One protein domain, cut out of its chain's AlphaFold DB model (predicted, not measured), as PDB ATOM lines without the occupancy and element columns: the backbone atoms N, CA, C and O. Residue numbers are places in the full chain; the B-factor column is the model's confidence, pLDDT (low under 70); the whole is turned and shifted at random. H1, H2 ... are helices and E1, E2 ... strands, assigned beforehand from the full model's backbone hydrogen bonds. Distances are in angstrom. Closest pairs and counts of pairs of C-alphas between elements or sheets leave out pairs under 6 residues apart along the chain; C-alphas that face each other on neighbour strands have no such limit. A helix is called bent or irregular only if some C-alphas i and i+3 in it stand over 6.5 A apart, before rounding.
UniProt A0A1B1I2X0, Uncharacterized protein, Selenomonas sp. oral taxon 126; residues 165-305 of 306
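Overview. This is residues 165 to 305 of the 306 residues of an uncharacterized protein of Selenomonas sp. oral taxon 126 (UniProt A0A1B1I2X0). A six-stranded sheet curls like part of a barrel, and a three-stranded sheet packs partly face to face with it. A helical hairpin, H1 and H2, covers one side of this strand body, with H1 against it, while the short helices H3 and H4 lie at the far side. The printed part has 141 residues, with five named helices and nine named strands in the order H1 H2 E1 H3 E2 E3 E4 H4 H5 E5 E6 E7 E8 E9. The large sheet runs E2 E1 E3 E4 E7 E8, antiparallel throughout; the small one, E5 E9 E6, is mixed. The class is mixed, helices and strands, and the whole is compact, with a radius of gyration of the C-alphas of 14.2 A and spans of 40 by 37 by 25 A.

Arrangement. The large, strongly twisted sheet holds E2 (residues 222 to 225), E1 (202 to 206), E3 (233 to 239), E4 (242 to 247), E7 (286 to 290) and E8 (294 to 298). Within hydrogen-bond range are N 223 and O 205 at 3.0 A for E2 and E1, N 204 and O 233 at 2.8 A for E1 and E3, N 236 and O 244 at 2.9 A for the hairpin E3 and E4, N 245 and O 286 at 2.8 A for E4 and E7, and N 289 and O 295 at 2.9 A for the hairpin E7 and E8. It is a folded sheet, bent back on itself: E2 E1 E3 face E7 E8, with E4 as the hinge. The closest C-alphas of edge strands E2 and E8, those of Phe 222 and Gly 294, are 4.7 A apart. The second sheet holds E5 (267 to 269), E9 (300 to 304) and E6 (280 to 284), with N 268 and O 300 at 2.9 A across the parallel pair E5 and E9, and N 281 and O 303 at 2.8 A across the antiparallel pair E9 and E6. The two sheets form a sandwich, face to face, their facing parts 11.4 A centre to centre. E6 runs on into E7 at 73 degrees, and E8 into E9 at 87 degrees. H1 (165 to 180) is on the large sheet at a height of 10.5 A, over E4 and only just over E3, on which 3 of its C-alphas fall; it runs along the strands, at 17 degrees to E4 on the local plane. With residues 174 to 178 alone it touches H2 (185 to 198), in a hairpin at a shallow tilt of 4 degrees, opposite ways; the closest C-alphas, of Leu 178 and Ala 191, are 7.2 A apart. H3 (209 to 214) and H4 (255 to 259) only just touch, with 3 pairs of C-alphas within 8 A, the closest those of Leu 213 and Glu 256 at 7.3 A. H5 (263 to 266) only grazes both sheets. Each O i to N i+4 pair is within hydrogen-bond range in H2 and H4, 10 of 12 in H1 and 1 of 2 in H3; H5 is too short for such a pair.

Along the chain. H1 begins at C-alpha 165, (147.286, 161.019, 184.509), and is 23.8 A long; H2 is 19.7 A, E3 17.6 A and E4 15.9 A. E9 ends at C-alpha 304, (159.639, 160.755, 164.063).

Size, cuts and confidence. The C-alphas farthest apart, of Gly 183 and Glu 217, are 41.6 A apart. The printed part has no cut and no long link. Residues 182 to 187, of which 185 to 187 belong to H2, stand free. The mean pLDDT of the printed part is 92.5, and no printed residue is under 70.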
ATOM      1  N   ALA A 165     146.232 161.851 185.083       82.94
ATOM      2  CA  ALA A 165     147.286 161.019 184.509       82.94
ATOM      3  C   ALA A 165     146.729 159.900 183.614       82.94
ATOM      4  O   ALA A 165     147.224 159.710 182.508       82.94
ATOM      5  N   GLU A 166     145.679 159.203 184.059       87.56
ATOM      6  CA  GLU A 166     145.006 158.172 183.255       87.56
ATOM      7  C   GLU A 166     144.388 158.785 181.996       87.56
ATOM      8  O   GLU A 166     144.636 158.299 180.897       87.56
ATOM      9  N   ARG A 167     143.703 159.933 182.126       89.94
ATOM     10  CA  ARG A 167     143.165 160.654 180.959       89.94
ATOM     11  C   ARG A 167     144.252 161.049 179.963       89.94
ATOM     12  O   ARG A 167     144.021 160.975 178.764       89.94
ATOM     13  N   ALA A 168     145.423 161.475 180.437       90.25
ATOM     14  CA  ALA A 168     146.534 161.837 179.558       90.25
ATOM     15  C   ALA A 168     147.120 160.622 178.823       90.25
ATOM     16  O   ALA A 168     147.523 160.748 177.667       90.25
ATOM     17  N   ALA A 169     147.146 159.451 179.469       92.12
ATOM     18  CA  ALA A 169     147.577 158.207 178.840       92.12
ATOM     19  C   ALA A 169     146.592 157.759 177.748       92.12
ATOM     20  O   ALA A 169     147.026 157.458 176.635       92.12
ATOM     21  N   ASP A 170     145.287 157.799 178.034       93.75
ATOM     22  CA  ASP A 170     144.237 157.497 177.052       93.75
ATOM     23  C   ASP A 170     144.288 158.479 175.874       93.75
ATOM     24  O   ASP A 170     144.340 158.066 174.718       93.75
ATOM     25  N   TYR A 171     144.399 159.779 176.172       95.69
ATOM     26  CA  TYR A 171     144.551 160.840 175.178       95.69
ATOM     27  C   TYR A 171     145.725 160.586 174.234       95.69
ATOM     28  O   TYR A 171     145.579 160.700 173.021       95.69
ATOM     29  N   MET A 172     146.887 160.218 174.775       95.31
ATOM     30  CA  MET A 172     148.077 159.920 173.981       95.31
ATOM     31  C   MET A 172     147.916 158.644 173.147       95.31
ATOM     32  O   MET A 172     148.368 158.598 172.001       95.31
ATOM     33  N   SER A 173     147.295 157.606 173.710       95.06
ATOM     34  CA  SER A 173     147.033 156.350 173.006       95.06
ATOM     35  C   SER A 173     146.106 156.578 171.812       95.06
ATOM     36  O   SER A 173     146.464 156.257 170.677       95.06
ATOM     37  N   ASP A 174     144.961 157.216 172.049       95.56
ATOM     38  CA  ASP A 174     143.972 157.523 171.015       95.56
ATOM     39  C   ASP A 174     144.525 158.501 169.977       95.56
ATOM     40  O   ASP A 174     144.255 158.361 168.786       95.56
ATOM     41  N   TYR A 175     145.351 159.457 170.412       96.00
ATOM     42  CA  TYR A 175     146.057 160.369 169.520       96.00
ATOM     43  C   TYR A 175     146.930 159.611 168.517       96.00
ATOM     44  O   TYR A 175     146.845 159.856 167.316       96.00
ATOM     45  N   ASN A 176     147.761 158.679 168.994       94.75
ATOM     46  CA  ASN A 176     148.639 157.909 168.117       94.75
ATOM     47  C   ASN A 176     147.822 157.016 167.164       94.75
ATOM     48  O   ASN A 176     148.197 156.867 166.002       94.75
ATOM     49  N   ALA A 177     146.666 156.511 167.610       94.00
ATOM     50  CA  ALA A 177     145.747 155.735 166.777       94.00
ATOM     51  C   ALA A 177     145.078 156.555 165.653       94.00
ATOM     52  O   ALA A 177     144.585 155.972 164.685       94.00
ATOM     53  N   LEU A 178     145.090 157.899 165.710       92.75
ATOM     54  CA  LEU A 178     144.559 158.746 164.627       92.75
ATOM     55  C   LEU A 178     145.287 158.532 163.294       92.75
ATOM     56  O   LEU A 178     144.695 158.739 162.232       92.75
ATOM     57  N   TYR A 179     146.553 158.112 163.334       88.44
ATOM     58  CA  TYR A 179     147.322 157.800 162.133       88.44
ATOM     59  C   TYR A 179     146.865 156.513 161.442       88.44
ATOM     60  O   TYR A 179     146.927 156.427 160.213       88.44
ATOM     61  N   ASP A 180     146.343 155.560 162.214       89.25
ATOM     62  CA  ASP A 180     145.889 154.256 161.728       89.25
ATOM     63  C   ASP A 180     144.444 154.286 161.214       89.25
ATOM     64  O   ASP A 180     143.950 153.292 160.673       89.25
ATOM     65  N   VAL A 181     143.754 155.428 161.337       88.19
ATOM     66  CA  VAL A 181     142.392 155.610 160.825       88.19
ATOM     67  C   VAL A 181     142.388 155.416 159.311       88.19
ATOM     68  O   VAL A 181     142.758 156.296 158.525       88.19
ATOM     69  N   GLN A 182     141.935 154.238 158.893       83.25
ATOM     70  CA  GLN A 182     141.738 153.911 157.492       83.25
ATOM     71  C   GLN A 182     140.448 154.536 156.973       83.25
ATOM     72  O   GLN A 182     139.458 154.659 157.694       83.25
ATOM     73  N   GLY A 183     140.458 154.923 155.699       85.25
ATOM     74  CA  GLY A 183     139.276 155.474 155.057       85.25
ATOM     75  C   GLY A 183     139.525 156.702 154.198       85.25
ATOM     76  O   GLY A 183     140.658 157.101 153.922       85.25
ATOM     77  N   THR A 184     138.423 157.312 153.773       89.94
ATOM     78  CA  THR A 184     138.431 158.553 152.993       89.94
ATOM     79  C   THR A 184     138.887 159.743 153.845       89.94
ATOM     80  O   THR A 184     138.815 159.719 155.075       89.94
ATOM     81  N   MET A 185     139.287 160.844 153.200       86.31
ATOM     82  CA  MET A 185     139.635 162.091 153.903       86.31
ATOM     83  C   MET A 185     138.503 162.606 154.804       86.31
ATOM     84  O   MET A 185     138.767 163.207 155.843       86.31
ATOM     85  N   PHE A 186     137.247 162.341 154.440       90.19
ATOM     86  CA  PHE A 186     136.090 162.679 155.267       90.19
ATOM     87  C   PHE A 186     136.057 161.870 156.570       90.19
ATOM     88  O   PHE A 186     135.833 162.443 157.631       90.19
ATOM     89  N   GLN A 187     136.329 160.563 156.509       91.06
ATOM     90  CA  GLN A 187     136.387 159.702 157.696       91.06
ATOM     91  C   GLN A 187     137.540 160.105 158.619       91.06
ATOM     92  O   GLN A 187     137.331 160.233 159.821       91.06
ATOM     93  N   LYS A 188     138.715 160.418 158.054       89.25
ATOM     94  CA  LYS A 188     139.853 160.944 158.825       89.25
ATOM     95  C   LYS A 188     139.516 162.269 159.508       89.25
ATOM     96  O   LYS A 188     139.784 162.432 160.691       89.25
ATOM     97  N   LYS A 189     138.877 163.198 158.789       90.94
ATOM     98  CA  LYS A 189     138.438 164.478 159.359       90.94
ATOM     99  C   LYS A 189     137.404 164.282 160.468       90.94
ATOM    100  O   LYS A 189     137.515 164.915 161.509       90.94
ATOM    101  N   LYS A 190     136.441 163.380 160.272       93.19
ATOM    102  CA  LYS A 190     135.450 163.048 161.298       93.19
ATOM    103  C   LYS A 190     136.115 162.478 162.553       93.19
ATOM    104  O   LYS A 190     135.790 162.929 163.640       93.19
ATOM    105  N   ALA A 191     137.071 161.560 162.409       93.12
ATOM    106  CA  ALA A 191     137.814 161.016 163.544       93.12
ATOM    107  C   ALA A 191     138.559 162.110 164.330       93.12
ATOM    108  O   ALA A 191     138.559 162.081 165.555       93.12
ATOM    109  N   GLN A 192     139.126 163.113 163.647       92.38
ATOM    110  CA  GLN A 192     139.718 164.280 164.313       92.38
ATOM    111  C   GLN A 192     138.669 165.111 165.054       92.38
ATOM    112  O   GLN A 192     138.887 165.474 166.203       92.38
ATOM    113  N   ASP A 193     137.542 165.426 164.409       93.81
ATOM    114  CA  ASP A 193     136.481 166.226 165.025       93.81
ATOM    115  C   ASP A 193     135.893 165.508 166.251       93.81
ATOM    116  O   ASP A 193     135.602 166.146 167.263       93.81
ATOM    117  N   ASP A 194     135.745 164.185 166.178       95.25
ATOM    118  CA  ASP A 194     135.280 163.346 167.281       95.25
ATOM    119  C   ASP A 194     136.333 163.273 168.401       95.25
ATOM    120  O   ASP A 194     135.981 163.438 169.566       95.25
ATOM    121  N   PHE A 195     137.624 163.149 168.070       95.94
ATOM    122  CA  PHE A 195     138.731 163.201 169.035       95.94
ATOM    123  C   PHE A 195     138.822 164.555 169.753       95.94
ATOM    124  O   PHE A 195     138.923 164.612 170.979       95.94
ATOM    125  N   ILE A 196     138.731 165.657 169.000       95.50
ATOM    126  CA  ILE A 196     138.749 167.023 169.537       95.50
ATOM    127  C   ILE A 196     137.596 167.221 170.522       95.50
ATOM    128  O   ILE A 196     137.792 167.831 171.571       95.50
ATOM    129  N   LYS A 197     136.406 166.696 170.210       95.81
ATOM    130  CA  LYS A 197     135.244 166.757 171.107       95.81
ATOM    131  C   LYS A 197     135.413 165.866 172.333       95.81
ATOM    132  O   LYS A 197     135.132 166.325 173.432       95.81
ATOM    133  N   LEU A 198     135.873 164.626 172.151       95.12
ATOM    134  CA  LEU A 198     136.020 163.635 173.222       95.12
ATOM    135  C   LEU A 198     136.959 164.122 174.332       95.12
ATOM    136  O   LEU A 198     136.672 163.926 175.510       95.12
ATOM    137  N   TYR A 199     138.060 164.768 173.949       95.25
ATOM    138  CA  TYR A 199     139.092 165.239 174.872       95.25
ATOM    139  C   TYR A 199     139.048 166.750 175.132       95.25
ATOM    140  O   TYR A 199     139.973 167.286 175.736       95.25
ATOM    141  N   GLU A 200     138.001 167.444 174.672       94.81
ATOM    142  CA  GLU A 200     137.851 168.901 174.818       94.81
ATOM    143  C   GLU A 200     139.110 169.668 174.372       94.81
ATOM    144  O   GLU A 200     139.600 170.584 175.037       94.81
ATOM    145  N   VAL A 201     139.679 169.248 173.241       96.31
ATOM    146  CA  VAL A 201     140.994 169.700 172.786       96.31
ATOM    147  C   VAL A 201     140.964 171.187 172.447       96.31
ATOM    148  O   VAL A 201     140.209 171.653 171.586       96.31
ATOM    149  N   GLN A 202     141.879 171.928 173.062       95.62
ATOM    150  CA  GLN A 202     142.159 173.311 172.721       95.62
ATOM    151  C   GLN A 202     143.294 173.390 171.698       95.62
ATOM    152  O   GLN A 202     144.408 172.920 171.941       95.62
ATOM    153  N   GLY A 203     143.018 174.014 170.553       95.44
ATOM    154  CA  GLY A 203     144.034 174.298 169.547       95.44
ATOM    155  C   GLY A 203     144.949 175.430 169.987       95.44
ATOM    156  O   GLY A 203     144.486 176.429 170.535       95.44
ATOM    157  N   MET A 204     146.246 175.291 169.738       94.88
ATOM    158  CA  MET A 204     147.275 176.271 170.072       94.88
ATOM    159  C   MET A 204     148.220 176.473 168.883       94.88
ATOM    160  O   MET A 204     148.597 175.512 168.215       94.88
ATOM    161  N   ARG A 205     148.638 177.715 168.626       94.38
ATOM    162  CA  ARG A 205     149.606 178.037 167.562       94.38
ATOM    163  C   ARG A 205     150.753 178.898 168.062       94.38
ATOM    164  O   ARG A 205     150.560 179.715 168.966       94.38
ATOM    165  N   CYS A 206     151.914 178.782 167.424       93.56
ATOM    166  CA  CYS A 206     153.034 179.690 167.666       93.56
ATOM    167  C   CYS A 206     152.805 181.013 166.912       93.56
ATOM    168  O   CYS A 206     152.828 181.069 165.683       93.56
ATOM    169  N   THR A 207     152.560 182.106 167.637       93.00
ATOM    170  CA  THR A 207     152.227 183.412 167.027       93.00
ATOM    171  C   THR A 207     153.442 184.182 166.524       93.00
ATOM    172  O   THR A 207     153.325 184.979 165.597       93.00
ATOM    173  N   ASN A 208     154.620 183.941 167.100       93.50
ATOM    174  CA  ASN A 208     155.861 184.619 166.733       93.50
ATOM    175  C   ASN A 208     156.767 183.787 165.813       93.50
ATOM    176  O   ASN A 208     157.924 184.159 165.637       93.50
ATOM    177  N   MET A 209     156.262 182.716 165.191       92.12
ATOM    178  CA  MET A 209     157.039 181.851 164.292       92.12
ATOM    179  C   MET A 209     157.782 182.644 163.203       92.12
ATOM    180  O   MET A 209     158.978 182.462 163.022       92.12
ATOM    181  N   GLN A 210     157.110 183.595 162.545       92.31
ATOM    182  CA  GLN A 210     157.722 184.419 161.491       92.31
ATOM    183  C   GLN A 210     158.912 185.246 161.994       92.31
ATOM    184  O   GLN A 210     159.944 185.337 161.335       92.31
ATOM    185  N   LEU A 211     158.810 185.809 163.201       93.25
ATOM    186  CA  LEU A 211     159.919 186.540 163.809       93.25
ATOM    187  C   LEU A 211     161.070 185.589 164.169       93.25
ATOM    188  O   LEU A 211     162.235 185.937 163.990       93.25
ATOM    189  N   ARG A 212     160.744 184.369 164.610       92.88
ATOM    190  CA  ARG A 212     161.721 183.340 164.985       92.88
ATOM    191  C   ARG A 212     162.514 182.766 163.814       92.88
ATOM    192  O   ARG A 212     163.612 182.278 164.045       92.88
ATOM    193  N   LEU A 213     162.019 182.877 162.579       89.69
ATOM    194  CA  LEU A 213     162.799 182.519 161.387       89.69
ATOM    195  C   LEU A 213     164.077 183.365 161.266       89.69
ATOM    196  O   LEU A 213     165.116 182.856 160.865       89.69
ATOM    197  N   SER A 214     164.011 184.646 161.650       90.69
ATOM    198  CA  SER A 214     165.183 185.540 161.674       90.69
ATOM    199  C   SER A 214     165.861 185.623 163.044       90.69
ATOM    200  O   SER A 214     167.032 185.985 163.123       90.69
ATOM    201  N   ARG A 215     165.128 185.305 164.116       90.75
ATOM    202  CA  ARG A 215     165.574 185.384 165.513       90.75
ATOM    203  C   ARG A 215     165.233 184.104 166.284       90.75
ATOM    204  O   ARG A 215     164.294 184.101 167.091       90.75
ATOM    205  N   PRO A 216     165.937 182.991 166.009       85.81
ATOM    206  CA  PRO A 216     165.635 181.688 166.599       85.81
ATOM    207  C   PRO A 216     165.769 181.659 168.130       85.81
ATOM    208  O   PRO A 216     165.176 180.787 168.768       85.81
ATOM    209  N   GLU A 217     166.510 182.605 168.712       88.69
ATOM    210  CA  GLU A 217     166.730 182.781 170.149       88.69
ATOM    211  C   GLU A 217     165.486 183.230 170.925       88.69
ATOM    212  O   GLU A 217     165.438 183.087 172.145       88.69
ATOM    213  N   LEU A 218     164.474 183.775 170.244       91.69
ATOM    214  CA  LEU A 218     163.241 184.194 170.903       91.69
ATOM    215  C   LEU A 218     162.431 182.978 171.362       91.69
ATOM    216  O   LEU A 218     162.269 182.010 170.618       91.69
ATOM    217  N   GLU A 219     161.851 183.064 172.559       91.06
ATOM    218  CA  GLU A 219     160.956 182.030 173.082       91.06
ATOM    219  C   GLU A 219     159.655 181.943 172.262       91.06
ATOM    220  O   GLU A 219     159.115 182.977 171.845       91.06
ATOM    221  N   PRO A 220     159.107 180.738 172.028       93.06
ATOM    222  CA  PRO A 220     157.833 180.583 171.336       93.06
ATOM    223  C   PRO A 220     156.668 181.156 172.154       93.06
ATOM    224  O   PRO A 220     156.573 180.973 173.367       93.06
ATOM    225  N   ARG A 221     155.744 181.833 171.469       93.94
ATOM    226  CA  ARG A 221     154.519 182.398 172.046       93.94
ATOM    227  C   ARG A 221     153.305 181.625 171.568       93.94
ATOM    228  O   ARG A 221     152.753 181.922 170.503       93.94
ATOM    229  N   PHE A 222     152.883 180.658 172.374       95.31
ATOM    230  CA  PHE A 222     151.708 179.850 172.080       95.31
ATOM    231  C   PHE A 222     150.429 180.586 172.474       95.31
ATOM    232  O   PHE A 222     150.318 181.101 173.585       95.31
ATOM    233  N   VAL A 223     149.458 180.636 171.570       94.81
ATOM    234  CA  VAL A 223     148.145 181.248 171.815       94.81
ATOM    235  C   VAL A 223     147.062 180.273 171.380       94.81
ATOM    236  O   VAL A 223     147.245 179.551 170.399       94.81
ATOM    237  N   ALA A 224     145.956 180.242 172.124       93.62
ATOM    238  CA  ALA A 224     144.808 179.413 171.790       93.62
ATOM    239  C   ALA A 224     144.141 179.905 170.496       93.62
ATOM    240  O   ALA A 224     144.039 181.112 170.267       93.62
ATOM    241  N   VAL A 225     143.681 178.984 169.654       93.62
ATOM    242  CA  VAL A 225     143.082 179.306 168.356       93.62
ATOM    243  C   VAL A 225     141.840 178.497 168.057       93.62
ATOM    244  O   VAL A 225     141.695 177.348 168.472       93.62
ATOM    245  N   THR A 226     140.963 179.116 167.276       91.12
ATOM    246  CA  THR A 226     139.781 178.503 166.686       91.12
ATOM    247  C   THR A 226     139.825 178.709 165.167       91.12
ATOM    248  O   THR A 226     140.101 179.823 164.716       91.12
ATOM    249  N   PRO A 227     139.583 177.661 164.358       90.81
ATOM    250  CA  PRO A 227     139.226 176.291 164.749       90.81
ATOM    251  C   PRO A 227     140.425 175.459 165.261       90.81
ATOM    252  O   PRO A 227     141.530 175.570 164.740       90.81
ATOM    253  N   THR A 228     140.192 174.565 166.237       93.62
ATOM    254  CA  THR A 228     141.230 173.693 166.841       93.62
ATOM    255  C   THR A 228     141.990 172.858 165.809       93.62
ATOM    256  O   THR A 228     143.189 172.626 165.934       93.62
ATOM    257  N   ARG A 229     141.297 172.423 164.758       89.25
ATOM    258  CA  ARG A 229     141.854 171.564 163.711       89.25
ATOM    259  C   ARG A 229     142.992 172.216 162.920       89.25
ATOM    260  O   ARG A 229     143.870 171.507 162.442       89.25
ATOM    261  N   ASP A 230     142.983 173.542 162.806       88.94
ATOM    262  CA  ASP A 230     143.982 174.296 162.041       88.94
ATOM    263  C   ASP A 230     145.147 174.765 162.941       88.94
ATOM    264  O   ASP A 230     146.000 175.543 162.518       88.94
ATOM    265  N   ALA A 231     145.172 174.325 164.202       94.19
ATOM    266  CA  ALA A 231     146.231 174.630 165.152       94.19
ATOM    267  C   ALA A 231     147.491 173.785 164.923       94.19
ATOM    268  O   ALA A 231     147.402 172.653 164.448       94.19
ATOM    269  N   ASP A 232     148.646 174.299 165.347       94.44
ATOM    270  CA  ASP A 232     149.923 173.572 165.291       94.44
ATOM    271  C   ASP A 232     150.008 172.499 166.389       94.44
ATOM    272  O   ASP A 232     150.596 171.434 166.199       94.44
ATOM    273  N   PHE A 233     149.401 172.782 167.545       95.75
ATOM    274  CA  PHE A 233     149.404 171.933 168.731       95.75
ATOM    275  C   PHE A 233     147.993 171.757 169.282       95.75
ATOM    276  O   PHE A 233     147.164 172.669 169.232       95.75
ATOM    277  N   TRP A 234     147.743 170.586 169.850       96.81
ATOM    278  CA  TRP A 234     146.480 170.167 170.444       96.81
ATOM    279  C   TRP A 234     146.685 169.899 171.930       96.81
ATOM    280  O   TRP A 234     147.480 169.037 172.307       96.81
ATOM    281  N   GLY A 235     145.989 170.649 172.782       96.06
ATOM    282  CA  GLY A 235     146.079 170.515 174.232       96.06
ATOM    283  C   GLY A 235     144.795 169.987 174.857       96.06
ATOM    284  O   GLY A 235     143.771 170.662 174.786       96.06
ATOM    285  N   MET A 236     144.866 168.841 175.534       96.25
ATOM    286  CA  MET A 236     143.794 168.358 176.411       96.25
ATOM    287  C   MET A 236     143.915 169.029 177.793       96.25
ATOM    288  O   MET A 236     144.997 168.984 178.389       96.25
ATOM    289  N   PRO A 237     142.844 169.626 178.345       94.69
ATOM    290  CA  PRO A 237     142.887 170.269 179.655       94.69
ATOM    291  C   PRO A 237     143.073 169.258 180.801       94.69
ATOM    292  O   PRO A 237     142.267 168.350 181.024       94.69
ATOM    293  N   LEU A 238     144.124 169.463 181.599       91.00
ATOM    294  CA  LEU A 238     144.405 168.708 182.830       91.00
ATOM    295  C   LEU A 238     143.809 169.374 184.082       91.00
ATOM    296  O   LEU A 238     143.761 168.749 185.141       91.00
ATOM    297  N   GLY A 239     143.352 170.623 183.957       87.25
ATOM    298  CA  GLY A 239     142.897 171.473 185.060       87.25
ATOM    299  C   GLY A 239     143.960 172.491 185.486       87.25
ATOM    300  O   GLY A 239     145.131 172.377 185.133       87.25
ATOM    301  N   ASN A 240     143.554 173.527 186.227       87.56
ATOM    302  CA  ASN A 240     144.443 174.593 186.728       87.56
ATOM    303  C   ASN A 240     145.255 175.322 185.633       87.56
ATOM    304  O   ASN A 240     146.386 175.749 185.866       87.56
ATOM    305  N   GLY A 241     144.696 175.436 184.423       89.94
ATOM    306  CA  GLY A 241     145.382 176.032 183.272       89.94
ATOM    307  C   GLY A 241     146.531 175.185 182.714       89.94
ATOM    308  O   GLY A 241     147.311 175.690 181.910       89.94
ATOM    309  N   LEU A 242     146.660 173.921 183.131       94.12
ATOM    310  CA  LEU A 242     147.609 172.965 182.569       94.12
ATOM    311  C   LEU A 242     146.959 172.148 181.455       94.12
ATOM    312  O   LEU A 242     145.796 171.749 181.551       94.12
ATOM    313  N   PHE A 243     147.742 171.864 180.421       95.69
ATOM    314  CA  PHE A 243     147.308 171.124 179.244       95.69
ATOM    315  C   PHE A 243     148.323 170.041 178.897       95.69
ATOM    316  O   PHE A 243     149.524 170.317 178.875       95.69
ATOM    317  N   ALA A 244     147.842 168.835 178.594       96.38
ATOM    318  CA  ALA A 244     148.625 167.791 177.943       96.38
ATOM    319  C   ALA A 244     148.636 168.074 176.441       96.38
ATOM    320  O   ALA A 244     147.605 167.989 175.777       96.38
ATOM    321  N   VAL A 245     149.793 168.467 175.921       96.69
ATOM    322  CA  VAL A 245     149.959 168.976 174.564       96.69
ATOM    323  C   VAL A 245     150.656 167.950 173.685       96.69
ATOM    324  O   VAL A 245     151.685 167.377 174.050       96.69
ATOM    325  N   VAL A 246     150.092 167.764 172.499       96.75
ATOM    326  CA  VAL A 246     150.626 166.965 171.393       96.75
ATOM    327  C   VAL A 246     150.657 167.827 170.128       96.75
ATOM    328  O   VAL A 246     149.913 168.809 170.042       96.75
ATOM    329  N   PRO A 247     151.515 167.525 169.144       95.75
ATOM    330  CA  PRO A 247     151.484 168.231 167.867       95.75
ATOM    331  C   PRO A 247     150.201 167.883 167.095       95.75
ATOM    332  O   PRO A 247     149.584 166.852 167.342       95.75
ATOM    333  N   ASN A 248     149.781 168.696 166.133       94.25
ATOM    334  CA  ASN A 248     148.698 168.302 165.229       94.25
ATOM    335  C   ASN A 248     149.144 167.112 164.352       94.25
ATOM    336  O   ASN A 248     150.161 167.222 163.669       94.25
ATOM    337  N   PRO A 249     148.410 165.984 164.317       90.06
ATOM    338  CA  PRO A 249     148.894 164.765 163.668       90.06
ATOM    339  C   PRO A 249     149.068 164.904 162.147       90.06
ATOM    340  O   PRO A 249     149.789 164.120 161.538       90.06
ATOM    341  N   PHE A 250     148.455 165.913 161.521       83.62
ATOM    342  CA  PHE A 250     148.567 166.178 160.081       83.62
ATOM    343  C   PHE A 250     149.558 167.297 159.746       83.62
ATOM    344  O   PHE A 250     149.675 167.687 158.582       83.62
ATOM    345  N   LEU A 251     150.262 167.831 160.747       89.94
ATOM    346  CA  LEU A 251     151.318 168.809 160.527       89.94
ATOM    347  C   LEU A 251     152.523 168.123 159.868       89.94
ATOM    348  O   LEU A 251     152.899 167.008 160.225       89.94
ATOM    349  N   VAL A 252     153.161 168.807 158.921       92.00
ATOM    350  CA  VAL A 252     154.437 168.350 158.360       92.00
ATOM    351  C   VAL A 252     155.562 168.854 159.252       92.00
ATOM    352  O   VAL A 252     155.827 170.055 159.322       92.00
ATOM    353  N   TYR A 253     156.238 167.942 159.942       93.69
ATOM    354  CA  TYR A 253     157.330 168.296 160.832       93.69
ATOM    355  C   TYR A 253     158.635 168.481 160.046       93.69
ATOM    356  O   TYR A 253     159.379 167.534 159.792       93.69
ATOM    357  N   GLY A 254     158.887 169.723 159.634       93.56
ATOM    358  CA  GLY A 254     160.116 170.158 158.963       93.56
ATOM    359  C   GLY A 254     160.973 171.110 159.801       93.56
ATOM    360  O   GLY A 254     160.698 171.358 160.977       93.56
ATOM    361  N   GLU A 255     162.000 171.679 159.167       93.25
ATOM    362  CA  GLU A 255     162.985 172.556 159.818       93.25
ATOM    363  C   GLU A 255     162.357 173.831 160.392       93.25
ATOM    364  O   GLU A 255     162.686 174.233 161.509       93.25
ATOM    365  N   GLU A 256     161.401 174.430 159.683       92.31
ATOM    366  CA  GLU A 256     160.680 175.616 160.156       92.31
ATOM    367  C   GLU A 256     159.905 175.322 161.445       92.31
ATOM    368  O   GLU A 256     159.998 176.066 162.421       92.31
ATOM    369  N   MET A 257     159.197 174.189 161.498       92.81
ATOM    370  CA  MET A 257     158.462 173.785 162.697       92.81
ATOM    371  C   MET A 257     159.401 173.413 163.843       92.81
ATOM    372  O   MET A 257     159.124 173.746 164.999       92.81
ATOM    373  N   HIS A 258     160.530 172.777 163.522       93.81
ATOM    374  CA  HIS A 258     161.573 172.444 164.484       93.81
ATOM    375  C   HIS A 258     162.178 173.690 165.129       93.81
ATOM    376  O   HIS A 258     162.256 173.769 166.353       93.81
ATOM    377  N   THR A 259     162.586 174.668 164.321       91.69
ATOM    378  CA  THR A 259     163.362 175.827 164.774       91.69
ATOM    379  C   THR A 259     162.490 176.997 165.230       91.69
ATOM    380  O   THR A 259     162.742 177.582 166.284       91.69
ATOM    381  N   ALA A 260     161.448 177.333 164.474       91.38
ATOM    382  CA  ALA A 260     160.619 178.512 164.697       91.38
ATOM    383  C   ALA A 260     159.222 178.165 165.237       91.38
ATOM    384  O   ALA A 260     158.668 178.912 166.049       91.38
ATOM    385  N   GLY A 261     158.662 177.018 164.843       91.06
ATOM    386  CA  GLY A 261     157.303 176.598 165.208       91.06
ATOM    387  C   GLY A 261     157.108 176.198 166.672       91.06
ATOM    388  O   GLY A 261     155.974 176.051 167.114       91.06
ATOM    389  N   GLY A 262     158.183 176.062 167.453       92.38
ATOM    390  CA  GLY A 262     158.092 175.714 168.875       92.38
ATOM    391  C   GLY A 262     158.319 174.233 169.186       92.38
ATOM    392  O   GLY A 262     158.311 173.858 170.358       92.38
ATOM    393  N   MET A 263     158.519 173.381 168.171       94.31
ATOM    394  CA  MET A 263     158.625 171.927 168.365       94.31
ATOM    395  C   MET A 263     159.848 171.537 169.198       94.31
ATOM    396  O   MET A 263     159.697 170.738 170.118       94.31
ATOM    397  N   ARG A 264     161.036 172.112 168.948       94.00
ATOM    398  CA  ARG A 264     162.249 171.791 169.733       94.00
ATOM    399  C   ARG A 264     162.185 172.275 171.183       94.00
ATOM    400  O   ARG A 264     162.882 171.748 172.046       94.00
ATOM    401  N   GLU A 265     161.383 173.305 171.455       94.75
ATOM    402  CA  GLU A 265     161.166 173.793 172.816       94.75
ATOM    403  C   GLU A 265     160.139 172.944 173.566       94.75
ATOM    404  O   GLU A 265     160.295 172.743 174.771       94.75
ATOM    405  N   ALA A 266     159.116 172.453 172.863       94.75
ATOM    406  CA  ALA A 266     158.014 171.679 173.423       94.75
ATOM    407  C   ALA A 266     158.322 170.179 173.560       94.75
ATOM    408  O   ALA A 266     157.874 169.557 174.524       94.75
ATOM    409  N   PHE A 267     159.093 169.599 172.638       96.69
ATOM    410  CA  PHE A 267     159.341 168.161 172.562       96.69
ATOM    411  C   PHE A 267     160.821 167.843 172.368       96.69
ATOM    412  O   PHE A 267     161.508 168.419 171.523       96.69
ATOM    413  N   ASN A 268     161.290 166.841 173.101       96.44
ATOM    414  CA  ASN A 268     162.526 166.150 172.773       96.44
ATOM    415  C   ASN A 268     162.220 165.161 171.640       96.44
ATOM    416  O   ASN A 268     161.323 164.328 171.769       96.44
ATOM    417  N   SER A 269     162.931 165.278 170.515       94.94
ATOM    418  CA  SER A 269     162.701 164.441 169.333       94.94
ATOM    419  C   SER A 269     163.997 163.989 168.675       94.94
ATOM    420  O   SER A 269     165.022 164.658 168.786       94.94
ATOM    421  N   ASN A 270     163.939 162.879 167.943       94.62
ATOM    422  CA  ASN A 270     165.005 162.376 167.066       94.62
ATOM    423  C   ASN A 270     165.024 163.076 165.687       94.62
ATOM    424  O   ASN A 270     165.460 162.481 164.699       94.62
ATOM    425  N   TYR A 271     164.541 164.323 165.609       93.94
ATOM    426  CA  TYR A 271     164.530 165.119 164.382       93.94
ATOM    427  C   TYR A 271     165.944 165.267 163.799       93.94
ATOM    428  O   TYR A 271     166.921 165.443 164.528       93.94
ATOM    429  N   ARG A 272     166.047 165.228 162.468       92.94
ATOM    430  CA  ARG A 272     167.297 165.446 161.727       92.94
ATOM    431  C   ARG A 272     167.106 166.588 160.741       92.94
ATOM    432  O   ARG A 272     166.131 166.579 159.992       92.94
ATOM    433  N   ALA A 273     168.039 167.538 160.748       91.62
ATOM    434  CA  ALA A 273     168.028 168.675 159.831       91.62
ATOM    435  C   ALA A 273     168.043 168.206 158.366       91.62
ATOM    436  O   ALA A 273     168.676 167.200 158.041       91.62
ATOM    437  N   GLY A 274     167.328 168.927 157.500       88.94
ATOM    438  CA  GLY A 274     167.163 168.584 156.084       88.94
ATOM    439  C   GLY A 274     166.069 167.551 155.783       88.94
ATOM    440  O   GLY A 274     165.720 167.383 154.618       88.94
ATOM    441  N   ASN A 275     165.484 166.908 156.800       91.50
ATOM    442  CA  ASN A 275     164.361 165.983 156.627       91.50
ATOM    443  C   ASN A 275     163.020 166.635 156.993       91.50
ATOM    444  O   ASN A 275     162.937 167.518 157.858       91.50
ATOM    445  N   THR A 276     161.957 166.138 156.362       92.94
ATOM    446  CA  THR A 276     160.562 166.443 156.685       92.94
ATOM    447  C   THR A 276     159.829 165.155 157.033       92.94
ATOM    448  O   THR A 276     159.977 164.140 156.357       92.94
ATOM    449  N   TYR A 277     159.040 165.192 158.103       92.94
ATOM    450  CA  TYR A 277     158.348 164.020 158.630       92.94
ATOM    451  C   TYR A 277     156.840 164.265 158.618       92.94
ATOM    452  O   TYR A 277     156.360 165.230 159.209       92.94
ATOM    453  N   GLY A 278     156.086 163.402 157.934       90.81
ATOM    454  CA  GLY A 278     154.614 163.443 157.919       90.81
ATOM    455  C   GLY A 278     153.960 162.567 158.991       90.81
ATOM    456  O   GLY A 278     152.745 162.598 159.152       90.81
ATOM    457  N   HIS A 279     154.757 161.765 159.697       91.12
ATOM    458  CA  HIS A 279     154.289 160.846 160.721       91.12
ATOM    459  C   HIS A 279     155.243 160.844 161.913       91.12
ATOM    460  O   HIS A 279     156.469 160.850 161.759       91.12
ATOM    461  N   PHE A 280     154.670 160.844 163.107       92.12
ATOM    462  CA  PHE A 280     155.410 160.793 164.354       92.12
ATOM    463  C   PHE A 280     154.561 160.158 165.448       92.12
ATOM    464  O   PHE A 280     153.339 160.266 165.460       92.12
ATOM    465  N   THR A 281     155.227 159.502 166.386       94.25
ATOM    466  CA  THR A 281     154.615 158.884 167.556       94.25
ATOM    467  C   THR A 281     154.936 159.715 168.787       94.25
ATOM    468  O   THR A 281     156.102 159.993 169.084       94.25
ATOM    469  N   VAL A 282     153.911 160.089 169.546       95.69
ATOM    470  CA  VAL A 282     154.094 160.739 170.846       95.69
ATOM    471  C   VAL A 282     154.316 159.653 171.897       95.69
ATOM    472  O   VAL A 282     153.463 158.787 172.086       95.69
ATOM    473  N   LYS A 283     155.471 159.687 172.570       95.88
ATOM    474  CA  LYS A 283     155.800 158.792 173.697       95.88
ATOM    475  C   LYS A 283     155.452 159.413 175.043       95.88
ATOM    476  O   LYS A 283     155.159 158.695 175.992       95.88
ATOM    477  N   GLU A 284     155.503 160.739 175.117       95.88
ATOM    478  CA  GLU A 284     155.102 161.503 176.290       95.88
ATOM    479  C   GLU A 284     154.552 162.862 175.847       95.88
ATOM    480  O   GLU A 284     155.176 163.569 175.050       95.88
ATOM    481  N   THR A 285     153.385 163.247 176.361       96.31
ATOM    482  CA  THR A 285     152.786 164.555 176.069       96.31
ATOM    483  C   THR A 285     153.605 165.675 176.707       96.31
ATOM    484  O   THR A 285     154.023 165.557 177.860       96.31
ATOM    485  N   ALA A 286     153.769 166.800 176.013       96.44
ATOM    486  CA  ALA A 286     154.282 168.006 176.652       96.44
ATOM    487  C   ALA A 286     153.242 168.555 177.639       96.44
ATOM    488  O   ALA A 286     152.048 168.306 177.499       96.44
ATOM    489  N   THR A 287     153.667 169.319 178.640       95.81
ATOM    490  CA  THR A 287     152.739 170.037 179.523       95.81
ATOM    491  C   THR A 287     152.895 171.522 179.301       95.81
ATOM    492  O   THR A 287     153.980 172.064 179.519       95.81
ATOM    493  N   PHE A 288     151.829 172.185 178.864       95.31
ATOM    494  CA  PHE A 288     151.811 173.639 178.736       95.31
ATOM    495  C   PHE A 288     150.987 174.237 179.868       95.31
ATOM    496  O   PHE A 288     149.971 173.676 180.269       95.31
ATOM    497  N   GLN A 289     151.420 175.393 180.358       94.00
ATOM    498  CA  GLN A 289     150.643 176.212 181.276       94.00
ATOM    499  C   GLN A 289     150.130 177.441 180.529       94.00
ATOM    500  O   GLN A 289     150.923 178.211 179.981       94.00
ATOM    501  N   PHE A 290     148.813 177.630 180.515       86.75
ATOM    502  CA  PHE A 290     148.152 178.758 179.870       86.75
ATOM    503  C   PHE A 290     147.610 179.751 180.893       86.75
ATOM    504  O   PHE A 290     146.770 179.427 181.730       86.75
ATOM    505  N   GLY A 291     148.086 180.988 180.766       79.38
ATOM    506  CA  GLY A 291     147.346 182.188 181.149       79.38
ATOM    507  C   GLY A 291     146.858 182.869 179.871       79.38
ATOM    508  O   GLY A 291     145.928 182.400 179.227       79.38
ATOM    509  N   THR A 292     147.547 183.929 179.447       80.50
ATOM    510  CA  THR A 292     147.315 184.587 178.141       80.50
ATOM    511  C   THR A 292     148.207 184.030 177.028       80.50
ATOM    512  O   THR A 292     147.809 183.977 175.869       80.50
ATOM    513  N   ILE A 293     149.427 183.619 177.381       89.12
ATOM    514  CA  ILE A 293     150.407 183.006 176.481       89.12
ATOM    515  C   ILE A 293     150.789 181.667 177.102       89.12
ATOM    516  O   ILE A 293     151.116 181.613 178.289       89.12
ATOM    517  N   GLY A 294     150.730 180.604 176.309       88.06
ATOM    518  CA  GLY A 294     151.156 179.275 176.713       88.06
ATOM    519  C   GLY A 294     152.667 179.227 176.901       88.06
ATOM    520  O   GLY A 294     153.419 179.664 176.029       88.06
ATOM    521  N   LYS A 295     153.106 178.688 178.037       92.62
ATOM    522  CA  LYS A 295     154.511 178.376 178.314       92.62
ATOM    523  C   LYS A 295     154.695 176.871 178.419       92.62
ATOM    524  O   LYS A 295     153.841 176.186 178.980       92.62
ATOM    525  N   VAL A 296     155.825 176.370 177.927       93.62
ATOM    526  CA  VAL A 296     156.201 174.964 178.108       93.62
ATOM    527  C   VAL A 296     156.599 174.768 179.570       93.62
ATOM    528  O   VAL A 296     157.621 175.283 180.011       93.62
ATOM    529  N   PHE A 297     155.773 174.051 180.325       92.75
ATOM    530  CA  PHE A 297     156.036 173.706 181.722       92.75
ATOM    531  C   PHE A 297     156.881 172.430 181.826       92.75
ATOM    532  O   PHE A 297     157.819 172.359 182.615       92.75
ATOM    533  N   LYS A 298     156.577 171.436 180.986       94.62
ATOM    534  CA  LYS A 298     157.337 170.190 180.856       94.62
ATOM    535  C   LYS A 298     157.441 169.813 179.384       94.62
ATOM    536  O   LYS A 298     156.447 169.889 178.661       94.62
ATOM    537  N   ARG A 299     158.632 169.402 178.943       96.56
ATOM    538  CA  ARG A 299     158.826 168.887 177.583       96.56
ATOM    539  C   ARG A 299     158.229 167.495 177.436       96.56
ATOM    540  O   ARG A 299     158.348 166.683 178.349       96.56
ATOM    541  N   GLY A 300     157.620 167.246 176.284       95.88
ATOM    542  CA  GLY A 300     157.200 165.911 175.874       95.88
ATOM    543  C   GLY A 300     158.323 165.145 175.176       95.88
ATOM    544  O   GLY A 300     159.414 165.676 174.945       95.88
ATOM    545  N   GLN A 301     158.017 163.915 174.778       96.81
ATOM    546  CA  GLN A 301     158.893 163.040 174.008       96.81
ATOM    547  C   GLN A 301     158.184 162.616 172.720       96.81
ATOM    548  O   GLN A 301     157.063 162.101 172.747       96.81
ATOM    549  N   LEU A 302     158.862 162.818 171.595       95.06
ATOM    550  CA  LEU A 302     158.357 162.556 170.253       95.06
ATOM    551  C   LEU A 302     159.359 161.698 169.477       95.06
ATOM    552  O   LEU A 302     160.555 161.978 169.487       95.06
ATOM    553  N   GLU A 303     158.874 160.698 168.752       94.94
ATOM    554  CA  GLU A 303     159.673 159.935 167.795       94.94
ATOM    555  C   GLU A 303     159.131 160.145 166.385       94.94
ATOM    556  O   GLU A 303     157.971 159.853 166.107       94.94
ATOM    557  N   VAL A 304     159.964 160.662 165.487       91.62
ATOM    558  CA  VAL A 304     159.639 160.755 164.063       91.62
ATOM    559  C   VAL A 304     159.958 159.436 163.366       91.62
ATOM    560  O   VAL A 304     161.004 158.832 163.626       91.62
ATOM    561  N   ALA A 305     159.056 159.001 162.485       84.38
ATOM    562  CA  ALA A 305     159.271 157.847 161.621       84.38
ATOM    563  C   ALA A 305     159.961 158.296 160.326       84.38
ATOM    564  O   ALA A 305     159.534 159.282 159.728       84.38
TER     565      ALA A 305